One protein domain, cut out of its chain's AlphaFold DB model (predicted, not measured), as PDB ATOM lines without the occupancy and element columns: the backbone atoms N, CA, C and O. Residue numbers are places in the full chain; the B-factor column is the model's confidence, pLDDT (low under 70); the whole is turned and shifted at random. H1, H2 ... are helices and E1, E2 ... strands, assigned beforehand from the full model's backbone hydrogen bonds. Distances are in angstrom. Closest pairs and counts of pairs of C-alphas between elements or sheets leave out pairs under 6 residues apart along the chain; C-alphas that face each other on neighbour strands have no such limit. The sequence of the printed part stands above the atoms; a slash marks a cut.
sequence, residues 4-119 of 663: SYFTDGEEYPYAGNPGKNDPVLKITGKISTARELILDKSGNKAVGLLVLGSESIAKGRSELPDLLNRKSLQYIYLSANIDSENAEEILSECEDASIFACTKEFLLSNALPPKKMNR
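This is residues 4 to 119 of the 663 residues of an uncharacterized protein of Desulfotomaculum arcticum DSM 17038 (UniProt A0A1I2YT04). Two small sheets stand side by side with a gap between them: the three strands E2, E1 and E3 at one end, and the two parallel strands E4 and E5 in the middle. H1 bridges them, near both E3 and E4, H2 and H3 lie round the pair E4 and E5, H4 follows beyond E5, and residues 104 to 109 of H5 and a tail of residues 112 to 119 stand free of this body. The printed part has 116 residues, with five named helices and five named strands in the order E1, E2, E3, H1, E4, H2, H3, E5, H4, H5; the class is mixed, and under half of the residues are in named elements. The larger sheet runs E2, E1, E3 and is mixed. The whole is loose, with a radius of gyration of the C-alphas of 17.2 A and spans of 49 by 38 by 23 A.

E1 covers residues 4 to 7, with C-alpha 4 at (125.967, 79.298, 155.125). E2 is residues 10 to 13, and E3 residues 25 to 28. H1, residues 31 to 39, is 12.1 A long. E4, residues 48 to 52, is 13.3 A long and begins with C-alpha 48 at (110.995, 78.088, 150.256). H2 is residues 54 to 59 and H3 residues 64 to 68. E5, residues 75 to 79, is 13.1 A long. H4 is residues 86 to 93, 10.6 A long. H5, residues 104 to 110, is 10.0 A long and ends with C-alpha 110 at (94.850, 83.619, 173.233).

E1 and E2 are a hairpin, antiparallel, with N 5 and O 12 2.9 A apart. E1 and E3 are parallel, with N 6 and O 27 2.7 A apart. H1 only grazes this sheet, with its residues 32 to 38. H1 and E4 are near each other. E4 and E5 are parallel at 2 degrees, with N 51 and O 77 2.9 A apart; with H2 and H3 between them they form a strand-helix-strand unit, two parallel neighbour strands joined through helices, with a right-handed crossover. H1 and H2 only just touch, with 3 pairs of C-alphas within 8 A, the closest those of Ile 31 and Ser 56 at 7.0 A. H2 and H4 only just touch, with 3 such pairs, the closest the C-alphas of Ala 58 and Asn 86 at 6.7 A. H5 is apart from H4. In H1, H2, H3, H4 and H5 every pair of O of residue i and N of residue i+4 is within hydrogen-bond range.

The two C-alphas farthest apart are those of Gly 19 and Glu 105, at 49.6 A. The printed part has no cut. The link from E2 to E3, 11 residues, is long. The mean pLDDT of the printed part is 83.1; it is under 70 at residue 9, residues 15 to 20, residues 85 to 86 and residue 95.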
ATOM      1  N   SER A   4     125.000  78.287 155.553       88.06
ATOM      2  CA  SER A   4     125.967  79.298 155.125       88.06
ATOM      3  C   SER A   4     125.303  80.669 155.055       88.06
ATOM      4  O   SER A   4     124.109  80.780 154.759       88.06
ATOM      5  N   TYR A   5     126.085  81.705 155.346       88.62
ATOM      6  CA  TYR A   5     125.714  83.096 155.119       88.62
ATOM      7  C   TYR A   5     126.256  83.567 153.766       88.62
ATOM      8  O   TYR A   5     127.392  83.260 153.427       88.62
ATOM      9  N   PHE A   6     125.462  84.304 153.000       86.00
ATOM     10  CA  PHE A   6     125.796  84.776 151.661       86.00
ATOM     11  C   PHE A   6     125.741  86.301 151.598       86.00
ATOM     12  O   PHE A   6     124.763  86.922 152.033       86.00
ATOM     13  N   THR A   7     126.775  86.889 151.009       82.50
ATOM     14  CA  THR A   7     126.822  88.297 150.586       82.50
ATOM     15  C   THR A   7     126.937  88.362 149.061       82.50
ATOM     16  O   THR A   7     126.873  87.326 148.400       82.50
ATOM     17  N   ASP A   8     127.084  89.564 148.493       74.69
ATOM     18  CA  ASP A   8     127.193  89.790 147.045       74.69
ATOM     19  C   ASP A   8     128.406  89.038 146.445       74.69
ATOM     20  O   ASP A   8     129.514  89.565 146.343       74.69
ATOM     21  N   GLY A   9     128.185  87.774 146.063       63.72
ATOM     22  CA  GLY A   9     129.156  86.882 145.425       63.72
ATOM     23  C   GLY A   9     130.022  86.018 146.354       63.72
ATOM     24  O   GLY A   9     130.878  85.292 145.842       63.72
ATOM     25  N   GLU A  10     129.825  86.051 147.676       76.00
ATOM     26  CA  GLU A  10     130.655  85.309 148.643       76.00
ATOM     27  C   GLU A  10     129.813  84.419 149.577       76.00
ATOM     28  O   GLU A  10     128.733  84.803 150.028       76.00
ATOM     29  N   GLU A  11     130.326  83.220 149.880       82.31
ATOM     30  CA  GLU A  11     129.729  82.256 150.815       82.31
ATOM     31  C   GLU A  11     130.591  82.127 152.079       82.31
ATOM     32  O   GLU A  11     131.784  81.832 152.018       82.31
ATOM     33  N   TYR A  12     129.947  82.260 153.236       83.19
ATOM     34  CA  TYR A  12     130.523  82.121 154.567       83.19
ATOM     35  C   TYR A  12     129.888  80.914 155.275       83.19
ATOM     36  O   TYR A  12     128.813  81.037 155.877       83.19
ATOM     37  N   PRO A  13     130.502  79.721 155.202       79.50
ATOM     38  CA  PRO A  13     129.951  78.524 155.825       79.50
ATOM     39  C   PRO A  13     130.031  78.600 157.356       79.50
ATOM     40  O   PRO A  13     131.084  78.899 157.922       79.50
ATOM     41  N   TYR A  14     128.935  78.269 158.045       78.06
ATOM     42  CA  TYR A  14     128.949  78.109 159.501       78.06
ATOM     43  C   TYR A  14     129.648  76.799 159.902       78.06
ATOM     44  O   TYR A  14     129.643  75.806 159.167       78.06
ATOM     45  N   ALA A  15     130.245  76.778 161.100       63.16
ATOM     46  CA  ALA A  15     130.933  75.602 161.629       63.16
ATOM     47  C   ALA A  15     130.000  74.374 161.652       63.16
ATOM     48  O   ALA A  15     128.917  74.420 162.233       63.16
ATOM     49  N   GLY A  16     130.420  73.271 161.017       62.75
ATOM     50  CA  GLY A  16     129.632  72.030 160.938       62.75
ATOM     51  C   GLY A  16     129.488  71.404 159.545       62.75
ATOM     52  O   GLY A  16     128.808  70.387 159.421       62.75
ATOM     53  N   ASN A  17     130.132  71.955 158.507       64.19
ATOM     54  CA  ASN A  17     130.130  71.401 157.145       64.19
ATOM     55  C   ASN A  17     131.537  70.972 156.660       64.19
ATOM     56  O   ASN A  17     132.071  71.559 155.717       64.19
ATOM     57  N   PRO A  18     132.169  69.951 157.273       60.19
ATOM     58  CA  PRO A  18     133.521  69.513 156.899       60.19
ATOM     59  C   PRO A  18     133.617  68.983 155.457       60.19
ATOM     60  O   PRO A  18     134.703  68.961 154.888       60.19
ATOM     61  N   GLY A  19     132.490  68.582 154.856       63.78
ATOM     62  CA  GLY A  19     132.423  68.090 153.479       63.78
ATOM     63  C   GLY A  19     132.277  69.172 152.406       63.78
ATOM     64  O   GLY A  19     132.280  68.819 151.232       63.78
ATOM     65  N   LYS A  20     132.132  70.459 152.773       67.12
ATOM     66  CA  LYS A  20     131.790  71.551 151.834       67.12
ATOM     67  C   LYS A  20     130.570  71.226 150.954       67.12
ATOM     68  O   LYS A  20     130.530  71.565 149.776       67.12
ATOM     69  N   ASN A  21     129.580  70.537 151.521       75.56
ATOM     70  CA  ASN A  21     128.335  70.233 150.818       75.56
ATOM     71  C   ASN A  21     127.510  71.513 150.633       75.56
ATOM     72  O   ASN A  21     127.574  72.389 151.494       75.56
ATOM     73  N   ASP A  22     126.692  71.595 149.582       79.50
ATOM     74  CA  ASP A  22     125.803  72.748 149.382       79.50
ATOM     75  C   ASP A  22     124.894  72.951 150.619       79.50
ATOM     76  O   ASP A  22     124.289  71.983 151.110       79.50
ATOM     77  N   PRO A  23     124.840  74.166 151.196       85.12
ATOM     78  CA  PRO A  23     124.057  74.447 152.392       85.12
ATOM     79  C   PRO A  23     122.560  74.231 152.170       85.12
ATOM     80  O   PRO A  23     121.970  74.711 151.203       85.12
ATOM     81  N   VAL A  24     121.926  73.550 153.126       87.81
ATOM     82  CA  VAL A  24     120.465  73.392 153.155       87.81
ATOM     83  C   VAL A  24     119.790  74.697 153.584       87.81
ATOM     84  O   VAL A  24     118.719  75.025 153.082       87.81
ATOM     85  N   LEU A  25     120.410  75.454 154.497       89.75
ATOM     86  CA  LEU A  25     119.931  76.771 154.919       89.75
ATOM     87  C   LEU A  25     120.874  77.863 154.398       89.75
ATOM     88  O   LEU A  25     122.030  77.938 154.816       89.75
ATOM     89  N   LYS A  26     120.364  78.711 153.504       91.12
ATOM     90  CA  LYS A  26     121.085  79.849 152.923       91.12
ATOM     91  C   LYS A  26     120.566  81.132 153.574       91.12
ATOM     92  O   LYS A  26     119.382  81.431 153.461       91.12
ATOM     93  N   ILE A  27     121.424  81.845 154.302       92.00
ATOM     94  CA  ILE A  27     121.073  83.085 155.013       92.00
ATOM     95  C   ILE A  27     121.715  84.255 154.274       92.00
ATOM     96  O   ILE A  27     122.873  84.165 153.897       92.00
ATOM     97  N   THR A  28     121.006  85.362 154.090       90.88
ATOM     98  CA  THR A  28     121.577  86.580 153.505       90.88
ATOM     99  C   THR A  28     120.910  87.819 154.088       90.88
ATOM    100  O   THR A  28     119.787  87.741 154.585       90.88
ATOM    101  N   GLY A  29     121.616  88.950 154.060       86.00
ATOM    102  CA  GLY A  29     121.109  90.241 154.521       86.00
ATOM    103  C   GLY A  29     120.322  91.033 153.472       86.00
ATOM    104  O   GLY A  29     119.724  92.045 153.828       86.00
ATOM    105  N   LYS A  30     120.314  90.612 152.196       87.62
ATOM    106  CA  LYS A  30     119.651  91.336 151.096       87.62
ATOM    107  C   LYS A  30     118.702  90.433 150.309       87.62
ATOM    108  O   LYS A  30     119.034  89.292 149.985       87.62
ATOM    109  N   ILE A  31     117.539  90.972 149.938       88.56
ATOM    110  CA  ILE A  31     116.554  90.260 149.106       88.56
ATOM    111  C   ILE A  31     117.092  90.021 147.688       88.56
ATOM    112  O   ILE A  31     116.860  88.953 147.126       88.56
ATOM    113  N   SER A  32     117.884  90.947 147.144       86.19
ATOM    114  CA  SER A  32     118.560  90.784 145.851       86.19
ATOM    115  C   SER A  32     119.483  89.559 145.823       86.19
ATOM    116  O   SER A  32     119.365  88.718 144.932       86.19
ATOM    117  N   THR A  33     120.320  89.376 146.848       88.31
ATOM    118  CA  THR A  33     121.165  88.182 146.993       88.31
ATOM    119  C   THR A  33     120.315  86.917 147.164       88.31
ATOM    120  O   THR A  33     120.600  85.886 146.555       88.31
ATOM    121  N   ALA A  34     119.226  86.973 147.945       90.25
ATOM    122  CA  ALA A  34     118.315  85.834 148.099       90.25
ATOM    123  C   ALA A  34     117.697  85.427 146.755       90.25
ATOM    124  O   ALA A  34     117.619  84.240 146.431       90.25
ATOM    125  N   ARG A  35     117.306  86.413 145.943       89.19
ATOM    126  CA  ARG A  35     116.784  86.210 144.595       89.19
ATOM    127  C   ARG A  35     117.806  85.527 143.695       89.19
ATOM    128  O   ARG A  35     117.444  84.561 143.030       89.19
ATOM    129  N   GLU A  36     119.062  85.963 143.695       88.25
ATOM    130  CA  GLU A  36     120.134  85.304 142.934       88.25
ATOM    131  C   GLU A  36     120.300  83.833 143.332       88.25
ATOM    132  O   GLU A  36     120.322  82.963 142.464       88.25
ATOM    133  N   LEU A  37     120.318  83.538 144.636       88.38
ATOM    134  CA  LEU A  37     120.445  82.170 145.151       88.38
ATOM    135  C   LEU A  37     119.248  81.278 144.793       88.38
ATOM    136  O   LEU A  37     119.415  80.079 144.585       88.38
ATOM    137  N   ILE A  38     118.040  81.843 144.727       89.19
ATOM    138  CA  ILE A  38     116.822  81.131 144.306       89.19
ATOM    139  C   ILE A  38     116.812  80.898 142.788       89.19
ATOM    140  O   ILE A  38     116.272  79.896 142.310       89.19
ATOM    141  N   LEU A  39     117.363  81.843 142.022       85.06
ATOM    142  CA  LEU A  39     117.477  81.769 140.568       85.06
ATOM    143  C   LEU A  39     118.593  80.838 140.105       85.06
ATOM    144  O   LEU A  39     118.517  80.325 138.980       85.06
ATOM    145  N   ASP A  40     119.601  80.621 140.946       81.94
ATOM    146  CA  ASP A  40     120.702  79.733 140.635       81.94
ATOM    147  C   ASP A  40     120.196  78.302 140.401       81.94
ATOM    148  O   ASP A  40     119.434  77.716 141.171       81.94
ATOM    149  N   LYS A  41     120.613  77.745 139.266       76.50
ATOM    150  CA  LYS A  41     120.298  76.372 138.863       76.50
ATOM    151  C   LYS A  41     121.381  75.390 139.310       76.50
ATOM    152  O   LYS A  41     121.230  74.193 139.070       76.50
ATOM    153  N   SER A  42     122.468  75.888 139.895       72.81
ATOM    154  CA  SER A  42     123.551  75.093 140.452       72.81
ATOM    155  C   SER A  42     123.213  74.635 141.879       72.81
ATOM    156  O   SER A  42     122.626  75.373 142.667       72.81
ATOM    157  N   GLY A  43     123.532  73.380 142.211       75.94
ATOM    158  CA  GLY A  43     123.284  72.823 143.546       75.94
ATOM    159  C   GLY A  43     121.814  72.487 143.852       75.94
ATOM    160  O   GLY A  43     121.038  72.089 142.979       75.94
ATOM    161  N   ASN A  44     121.456  72.571 145.131       81.81
ATOM    162  CA  ASN A  44     120.130  72.268 145.656       81.81
ATOM    163  C   ASN A  44     119.135  73.371 145.286       81.81
ATOM    164  O   ASN A  44     119.388  74.561 145.475       81.81
ATOM    165  N   LYS A  45     117.944  72.960 144.838       84.88
ATOM    166  CA  LYS A  45     116.841  73.883 144.547       84.88
ATOM    167  C   LYS A  45     116.247  74.446 145.835       84.88
ATOM    168  O   LYS A  45     115.905  73.686 146.740       84.88
ATOM    169  N   ALA A  46     116.045  75.760 145.872       89.12
ATOM    170  CA  ALA A  46     115.299  76.411 146.941       89.12
ATOM    171  C   ALA A  46     113.827  75.962 146.915       89.12
ATOM    172  O   ALA A  46     113.148  76.087 145.897       89.12
ATOM    173  N   VAL A  47     113.345  75.431 148.041       90.62
ATOM    174  CA  VAL A  47     111.948  74.986 148.210       90.62
ATOM    175  C   VAL A  47     111.098  76.060 148.895       90.62
ATOM    176  O   VAL A  47     109.882  76.074 148.728       90.62
ATOM    177  N   GLY A  48     111.715  76.990 149.626       92.69
ATOM    178  CA  GLY A  48     110.995  78.088 150.256       92.69
ATOM    179  C   GLY A  48     111.868  79.286 150.605       92.69
ATOM    180  O   GLY A  48     113.096  79.210 150.548       92.69
ATOM    181  N   LEU A  49     111.200  80.383 150.953       93.44
ATOM    182  CA  LEU A  49     111.778  81.676 151.308       93.44
ATOM    183  C   LEU A  49     111.201  82.145 152.649       93.44
ATOM    184  O   LEU A  49     109.990  82.112 152.855       93.44
ATOM    185  N   LEU A  50     112.073  82.599 153.547       94.12
ATOM    186  CA  LEU A  50     111.700  83.220 154.815       94.12
ATOM    187  C   LEU A  50     112.321  84.616 154.868       94.12
ATOM    188  O   LEU A  50     113.544  84.739 154.879       94.12
ATOM    189  N   VAL A  51     111.482  85.649 154.913       91.38
ATOM    190  CA  VAL A  51     111.910  87.045 155.055       91.38
ATOM    191  C   VAL A  51     111.491  87.533 156.433       91.38
ATOM    192  O   VAL A  51     110.309  87.515 156.778       91.38
ATOM    193  N   LEU A  52     112.474  87.936 157.234       89.50
ATOM    194  CA  LEU A  52     112.280  88.341 158.622       89.50
ATOM    195  C   LEU A  52     112.621  89.818 158.791       89.50
ATOM    196  O   LEU A  52     113.724  90.235 158.453       89.50
ATOM    197  N   GLY A  53     111.707  90.567 159.397       83.44
ATOM    198  CA  GLY A  53     111.908  91.960 159.767       83.44
ATOM    199  C   GLY A  53     111.398  92.942 158.715       83.44
ATOM    200  O   GLY A  53     111.575  92.768 157.509       83.44
ATOM    201  N   SER A  54     110.788  94.020 159.206       79.38
ATOM    202  CA  SER A  54     110.202  95.081 158.384       79.38
ATOM    203  C   SER A  54     111.229  95.779 157.484       79.38
ATOM    204  O   SER A  54     110.897  96.154 156.365       79.38
ATOM    205  N   GLU A  55     112.476  95.920 157.944       79.44
ATOM    206  CA  GLU A  55     113.556  96.571 157.189       79.44
ATOM    207  C   GLU A  55     113.971  95.758 155.956       79.44
ATOM    208  O   GLU A  55     114.102  96.312 154.868       79.44
ATOM    209  N   SER A  56     114.127  94.437 156.098       83.81
ATOM    210  CA  SER A  56     114.458  93.564 154.968       83.81
ATOM    211  C   SER A  56     113.373  93.610 153.898       83.81
ATOM    212  O   SER A  56     113.687  93.661 152.712       83.81
ATOM    213  N   ILE A  57     112.107  93.647 154.321       83.88
ATOM    214  CA  ILE A  57     110.961  93.778 153.421       83.88
ATOM    215  C   ILE A  57     110.968  95.140 152.717       83.88
ATOM    216  O   ILE A  57     110.837  95.184 151.499       83.88
ATOM    217  N   ALA A  58     111.185  96.234 153.457       78.75
ATOM    218  CA  ALA A  58     111.263  97.582 152.889       78.75
ATOM    219  C   ALA A  58     112.362  97.688 151.818       78.75
ATOM    220  O   ALA A  58     112.120  98.186 150.721       78.75
ATOM    221  N   LYS A  59     113.560  97.172 152.121       80.12
ATOM    222  CA  LYS A  59     114.729  97.238 151.232       80.12
ATOM    223  C   LYS A  59     114.588  96.393 149.969       80.12
ATOM    224  O   LYS A  59     115.212  96.718 148.970       80.12
ATOM    225  N   GLY A  60     113.795  95.321 150.003       79.94
ATOM    226  CA  GLY A  60     113.556  94.470 148.835       79.94
ATOM    227  C   GLY A  60     112.177  94.634 148.206       79.94
ATOM    228  O   GLY A  60     111.675  93.687 147.599       79.94
ATOM    229  N   ARG A  61     111.539  95.802 148.378       77.38
ATOM    230  CA  ARG A  61     110.211  96.112 147.817       77.38
ATOM    231  C   ARG A  61     110.140  95.888 146.304       77.38
ATOM    232  O   ARG A  61     109.104  95.467 145.809       77.38
ATOM    233  N   SER A  62     111.221  96.143 145.565       79.38
ATOM    234  CA  SER A  62     111.216  96.008 144.104       79.38
ATOM    235  C   SER A  62     111.349  94.552 143.637       79.38
ATOM    236  O   SER A  62     110.814  94.191 142.589       79.38
ATOM    237  N   GLU A  63     112.016  93.688 144.409       84.44
ATOM    238  CA  GLU A  63     112.262  92.290 144.042       84.44
ATOM    239  C   GLU A  63     111.275  91.297 144.667       84.44
ATOM    240  O   GLU A  63     111.069  90.208 144.121       84.44
ATOM    241  N   LEU A  64     110.667  91.640 145.805       85.94
ATOM    242  CA  LEU A  64     109.718  90.781 146.514       85.94
ATOM    243  C   LEU A  64     108.534  90.321 145.649       85.94
ATOM    244  O   LEU A  64     108.254  89.120 145.678       85.94
ATOM    245  N   PRO A  65     107.883  91.178 144.838       84.31
ATOM    246  CA  PRO A  65     106.770  90.749 143.989       84.31
ATOM    247  C   PRO A  65     107.136  89.621 143.008       84.31
ATOM    248  O   PRO A  65     106.333  88.718 142.772       84.31
ATOM    249  N   ASP A  66     108.364  89.616 142.471       84.25
ATOM    250  CA  ASP A  66     108.870  88.542 141.593       84.25
ATOM    251  C   ASP A  66     109.036  87.222 142.364       84.25
ATOM    252  O   ASP A  66     108.729  86.141 141.858       84.25
ATOM    253  N   LEU A  67     109.488  87.294 143.620       87.94
ATOM    254  CA  LEU A  67     109.665  86.122 144.477       87.94
ATOM    255  C   LEU A  67     108.331  85.558 144.980       87.94
ATOM    256  O   LEU A  67     108.163  84.339 144.984       87.94
ATOM    257  N   LEU A  68     107.388  86.423 145.360       85.62
ATOM    258  CA  LEU A  68     106.069  86.045 145.881       85.62
ATOM    259  C   LEU A  68     105.234  85.289 144.842       85.62
ATOM    260  O   LEU A  68     104.592  84.293 145.162       85.62
ATOM    261  N   ASN A  69     105.324  85.690 143.574       83.06
ATOM    262  CA  ASN A  69     104.593  85.058 142.473       83.06
ATOM    263  C   ASN A  69     105.284  83.800 141.907       83.06
ATOM    264  O   ASN A  69     104.847  83.209 140.908       83.06
ATOM    265  N   ARG A  70     106.396  83.367 142.511       85.44
ATOM    266  CA  ARG A  70     107.264  82.348 141.929       85.44
ATOM    267  C   ARG A  70     106.799  80.926 142.240       85.44
ATOM    268  O   ARG A  70     107.100  80.367 143.287       85.44
ATOM    269  N   LYS A  71     106.236  80.253 141.233       85.00
ATOM    270  CA  LYS A  71     105.758  78.853 141.321       85.00
ATOM    271  C   LYS A  71     106.806  77.808 141.735       85.00
ATOM    272  O   LYS A  71     106.438  76.689 142.078       85.00
ATOM    273  N   SER A  72     108.103  78.113 141.627       86.44
ATOM    274  CA  SER A  72     109.159  77.183 142.053       86.44
ATOM    275  C   SER A  72     109.311  77.106 143.571       86.44
ATOM    276  O   SER A  72     109.856  76.122 144.060       86.44
ATOM    277  N   LEU A  73     108.865  78.135 144.298       90.25
ATOM    278  CA  LEU A  73     108.861  78.155 145.753       90.25
ATOM    279  C   LEU A  73     107.538  77.565 146.241       90.25
ATOM    280  O   LEU A  73     106.467  77.989 145.819       90.25
ATOM    281  N   GLN A  74     107.619  76.564 147.112       89.62
ATOM    282  CA  GLN A  74     106.446  75.934 147.721       89.62
ATOM    283  C   GLN A  74     105.973  76.698 148.957       89.62
ATOM    284  O   GLN A  74     104.786  76.688 149.262       89.62
ATOM    285  N   TYR A  75     106.903  77.341 149.668       89.81
ATOM    286  CA  TYR A  75     106.624  78.036 150.920       89.81
ATOM    287  C   TYR A  75     107.260  79.417 150.908       89.81
ATOM    288  O   TYR A  75     108.464  79.544 150.673       89.81
ATOM    289  N   ILE A  76     106.472  80.444 151.198       90.50
ATOM    290  CA  ILE A  76     106.969  81.803 151.378       90.50
ATOM    291  C   ILE A  76     106.385  82.334 152.678       90.50
ATOM    292  O   ILE A  76     105.172  82.321 152.869       90.50
ATOM    293  N   TYR A  77     107.261  82.766 153.575       91.12
ATOM    294  CA  TYR A  77     106.889  83.323 154.865       91.12
ATOM    295  C   TYR A  77     107.475  84.720 154.990       91.12
ATOM    296  O   TYR A  77     108.691  84.907 154.901       91.12
ATOM    297  N   LEU A  78     106.598  85.689 155.222       89.31
ATOM    298  CA  LEU A  78     106.964  87.058 155.546       89.31
ATOM    299  C   LEU A  78     106.635  87.300 157.018       89.31
ATOM    300  O   LEU A  78     105.533  86.997 157.470       89.31
ATOM    301  N   SER A  79     107.593  87.837 157.765       88.56
ATOM    302  CA  SER A  79     107.397  88.261 159.148       88.56
ATOM    303  C   SER A  79     107.767  89.729 159.262       88.56
ATOM    304  O   SER A  79     108.941  90.080 159.161       88.56
ATOM    305  N   ALA A  80     106.777  90.573 159.519       84.44
ATOM    306  CA  ALA A  80     106.949  91.999 159.762       84.44
ATOM    307  C   ALA A  80     106.314  92.370 161.100       84.44
ATOM    308  O   ALA A  80     105.454  91.650 161.615       84.44
ATOM    309  N   ASN A  81     106.710  93.512 161.649       80.50
ATOM    310  CA  ASN A  81     105.952  94.072 162.753       80.50
ATOM    311  C   ASN A  81     104.600  94.586 162.236       80.50
ATOM    312  O   ASN A  81     104.533  95.179 161.159       80.50
ATOM    313  N   ILE A  82     103.539  94.411 163.031       78.56
ATOM    314  CA  ILE A  82     102.188  94.913 162.713       78.56
ATOM    315  C   ILE A  82     102.148  96.441 162.555       78.56
ATOM    316  O   ILE A  82     101.233  96.977 161.942       78.56
ATOM    317  N   ASP A  83     103.140  97.139 163.116       72.00
ATOM    318  CA  ASP A  83     103.277  98.588 163.045       72.00
ATOM    319  C   ASP A  83     104.047  99.083 161.808       72.00
ATOM    320  O   ASP A  83     104.180 100.288 161.609       72.00
ATOM    321  N   SER A  84     104.518  98.172 160.951       72.06
ATOM    322  CA  SER A  84     105.224  98.516 159.720       72.06
ATOM    323  C   SER A  84     104.286  99.097 158.668       72.06
ATOM    324  O   SER A  84     103.245  98.520 158.363       72.06
ATOM    325  N   GLU A  85     104.724 100.173 158.012       68.00
ATOM    326  CA  GLU A  85     104.035 100.746 156.849       68.00
ATOM    327  C   GLU A  85     103.878  99.752 155.689       68.00
ATOM    328  O   GLU A  85     102.898  99.815 154.956       68.00
ATOM    329  N   ASN A  86     104.785  98.776 155.575       69.81
ATOM    330  CA  ASN A  86     104.727  97.743 154.540       69.81
ATOM    331  C   ASN A  86     103.588  96.737 154.755       69.81
ATOM    332  O   ASN A  86     103.230  96.027 153.821       69.81
ATOM    333  N   ALA A  87     103.063  96.602 155.977       73.19
ATOM    334  CA  ALA A  87     102.112  95.539 156.290       73.19
ATOM    335  C   ALA A  87     100.828  95.672 155.456       73.19
ATOM    336  O   ALA A  87     100.346  94.683 154.913       73.19
ATOM    337  N   GLU A  88     100.315  96.892 155.312       74.88
ATOM    338  CA  GLU A  88      99.091  97.181 154.559       74.88
ATOM    339  C   GLU A  88      99.258  96.964 153.053       74.88
ATOM    340  O   GLU A  88      98.427  96.304 152.432       74.88
ATOM    341  N   GLU A  89     100.380  97.411 152.488       74.25
ATOM    342  CA  GLU A  89     100.713  97.175 151.079       74.25
ATOM    343  C   GLU A  89     100.828  95.671 150.779       74.25
ATOM    344  O   GLU A  89     100.161  95.177 149.872       74.25
ATOM    345  N   ILE A  90     101.563  94.902 151.594       73.94
ATOM    346  CA  ILE A  90     101.701  93.441 151.424       73.94
ATOM    347  C   ILE A  90     100.340  92.744 151.488       73.94
ATOM    348  O   ILE A  90     100.072  91.820 150.721       73.94
ATOM    349  N   LEU A  91      99.468  93.180 152.403       74.12
ATOM    350  CA  LEU A  91      98.121  92.630 152.544       74.12
ATOM    351  C   LEU A  91      97.239  92.907 151.328       74.12
ATOM    352  O   LEU A  91      96.337  92.105 151.065       74.12
ATOM    353  N   SER A  92      97.484  94.014 150.624       72.75
ATOM    354  CA  SER A  92      96.795  94.361 149.380       72.75
ATOM    355  C   SER A  92      97.354  93.612 148.165       72.75
ATOM    356  O   SER A  92      96.586  93.183 147.312       72.75
ATOM    357  N   GLU A  93      98.669  93.384 148.102       73.12
ATOM    358  CA  GLU A  93      99.317  92.687 146.983       73.12
ATOM    359  C   GLU A  93      99.146  91.161 147.042       73.12
ATOM    360  O   GLU A  93      99.153  90.490 146.011       73.12
ATOM    361  N   CYS A  94      98.994  90.600 148.245       72.94
ATOM    362  CA  CYS A  94      98.869  89.163 148.478       72.94
ATOM    363  C   CYS A  94      97.481  88.804 149.030       72.94
ATOM    364  O   CYS A  94      97.347  88.416 150.194       72.94
ATOM    365  N   GLU A  95      96.437  88.923 148.204       69.62
ATOM    366  CA  GLU A  95      95.050  88.661 148.625       69.62
ATOM    367  C   GLU A  95      94.844  87.238 149.179       69.62
ATOM    368  O   GLU A  95      94.197  87.087 150.214       69.62
ATOM    369  N   ASP A  96      95.474  86.230 148.562       76.25
ATOM    370  CA  ASP A  96      95.353  84.807 148.925       76.25
ATOM    371  C   ASP A  96      96.249  84.372 150.106       76.25
ATOM    372  O   ASP A  96      96.266  83.197 150.490       76.25
ATOM    373  N   ALA A  97      97.048  85.279 150.678       79.38
ATOM    374  CA  ALA A  97      97.978  84.915 151.741       79.38
ATOM    375  C   ALA A  97      97.247  84.570 153.048       79.38
ATOM    376  O   ALA A  97      96.422  85.330 153.553       79.38
ATOM    377  N   SER A  98      97.621  83.439 153.654       85.94
ATOM    378  CA  SER A  98      97.219  83.124 155.027       85.94
ATOM    379  C   SER A  98      97.938  84.054 156.002       85.94
ATOM    380  O   SER A  98      99.167  84.133 155.991       85.94
ATOM    381  N   ILE A  99      97.180  84.730 156.864       87.25
ATOM    382  CA  ILE A  99      97.713  85.734 157.784       87.25
ATOM    383  C   ILE A  99      97.581  85.262 159.222       87.25
ATOM    384  O   ILE A  99      96.552  84.745 159.650       87.25
ATOM    385  N   PHE A 100      98.656  85.476 159.969       88.69
ATOM    386  CA  PHE A 100      98.683  85.352 161.413       88.69
ATOM    387  C   PHE A 100      99.099  86.702 161.989       88.69
ATOM    388  O   PHE A 100     100.252  87.110 161.845       88.69
ATOM    389  N   ALA A 101      98.157  87.400 162.620       89.00
ATOM    390  CA  ALA A 101      98.398  88.708 163.211       89.00
ATOM    391  C   ALA A 101      98.117  88.692 164.716       89.00
ATOM    392  O   ALA A 101      97.054  88.276 165.171       89.00
ATOM    393  N   CYS A 102      99.070  89.203 165.497       90.12
ATOM    394  CA  CYS A 102      98.909  89.425 166.932       90.12
ATOM    395  C   CYS A 102      98.131  90.728 167.195       90.12
ATOM    396  O   CYS A 102      98.672  91.670 167.776       90.12
ATOM    397  N   THR A 103      96.883  90.795 166.725       91.06
ATOM    398  CA  THR A 103      95.959  91.914 166.974       91.06
ATOM    399  C   THR A 103      95.521  91.960 168.436       91.06
ATOM    400  O   THR A 103      95.742  91.012 169.205       91.06
ATOM    401  N   LYS A 104      94.868  93.056 168.840       90.81
ATOM    402  CA  LYS A 104      94.322  93.176 170.191       90.81
ATOM    403  C   LYS A 104      93.320  92.062 170.495       90.81
ATOM    404  O   LYS A 104      93.432  91.420 171.540       90.81
ATOM    405  N   GLU A 105      92.394  91.785 169.583       90.06
ATOM    406  CA  GLU A 105      91.370  90.744 169.724       90.06
ATOM    407  C   GLU A 105      91.987  89.344 169.821       90.06
ATOM    408  O   GLU A 105      91.588  88.543 170.679       90.06
ATOM    409  N   PHE A 106      92.994  89.056 168.985       91.12
ATOM    410  CA  PHE A 106      93.709  87.783 169.027       91.12
ATOM    411  C   PHE A 106      94.364  87.570 170.390       91.12
ATOM    412  O   PHE A 106      94.178  86.525 171.023       91.12
ATOM    413  N   LEU A 107      95.128  88.561 170.854       92.62
ATOM    414  CA  LEU A 107      95.897  88.465 172.089       92.62
ATOM    415  C   LEU A 107      95.003  88.436 173.330       92.62
ATOM    416  O   LEU A 107      95.286  87.663 174.241       92.62
ATOM    417  N   LEU A 108      93.899  89.189 173.351       90.81
ATOM    418  CA  LEU A 108      92.901  89.117 174.424       90.81
ATOM    419  C   LEU A 108      92.352  87.698 174.618       90.81
ATOM    420  O   LEU A 108      92.102  87.283 175.748       90.81
ATOM    421  N   SER A 109      92.187  86.956 173.522       88.31
ATOM    422  CA  SER A 109      91.582  85.621 173.539       88.31
ATOM    423  C   SER A 109      92.598  84.492 173.742       88.31
ATOM    424  O   SER A 109      92.237  83.429 174.244       88.31
ATOM    425  N   ASN A 110      93.860  84.698 173.349       89.69
ATOM    426  CA  ASN A 110      94.850  83.619 173.233       89.69
ATOM    427  C   ASN A 110      96.118  83.811 174.078       89.69
ATOM    428  O   ASN A 110      96.878  82.855 174.253       89.69
ATOM    429  N   ALA A 111      96.393  85.013 174.590       89.62
ATOM    430  CA  ALA A 111      97.610  85.245 175.356       89.62
ATOM    431  C   ALA A 111      97.527  84.613 176.752       89.62
ATOM    432  O   ALA A 111      96.556  84.779 177.489       89.62
ATOM    433  N   LEU A 112      98.594  83.912 177.137       88.44
ATOM    434  CA  LEU A 112      98.758  83.341 178.471       88.44
ATOM    435  C   LEU A 112      99.948  83.996 179.179       88.44
ATOM    436  O   LEU A 112     100.955  84.285 178.525       88.44
ATOM    437  N   PRO A 113      99.891  84.162 180.513       87.62
ATOM    438  CA  PRO A 113     101.030  84.646 181.279       87.62
ATOM    439  C   PRO A 113     102.277  83.765 181.080       87.62
ATOM    440  O   PRO A 113     102.158  82.540 180.921       87.62
ATOM    441  N   PRO A 114     103.493  84.335 181.146       89.31
ATOM    442  CA  PRO A 114     104.710  83.562 180.957       89.31
ATOM    443  C   PRO A 114     104.873  82.485 182.027       89.31
ATOM    444  O   PRO A 114     104.861  82.762 183.223       89.31
ATOM    445  N   LYS A 115     105.111  81.239 181.601       90.44
ATOM    446  CA  LYS A 115     105.382  80.122 182.527       90.44
ATOM    447  C   LYS A 115     106.781  80.178 183.145       90.44
ATOM    448  O   LYS A 115     106.993  79.670 184.240       90.44
ATOM    449  N   LYS A 116     107.752  80.746 182.425       91.38
ATOM    450  CA  LYS A 116     109.129  80.965 182.891       91.38
ATOM    451  C   LYS A 116     109.494  82.422 182.672       91.38
ATOM    452  O   LYS A 116     109.237  82.949 181.593       91.38
ATOM    453  N   MET A 117     110.136  83.035 183.659       92.00
ATOM    454  CA  MET A 117     110.596  84.418 183.579       92.00
ATOM    455  C   MET A 117     112.056  84.450 183.137       92.00
ATOM    456  O   MET A 117     112.934  83.902 183.798       92.00
ATOM    457  N   ASN A 118     112.304  85.058 181.985       92.00
ATOM    458  CA  ASN A 118     113.617  85.459 181.498       92.00
ATOM    459  C   ASN A 118     113.452  86.760 180.700       92.00
ATOM    460  O   ASN A 118     112.328  87.180 180.427       92.00
ATOM    461  N   ARG A 119     114.560  87.386 180.286       90.50
ATOM    462  CA  ARG A 119     114.516  88.672 179.566       90.50
ATOM    463  C   ARG A 119     113.584  88.667 178.343       90.50
ATOM    464  O   ARG A 119     112.912  89.656 178.093       90.50
TER     465      ARG A 119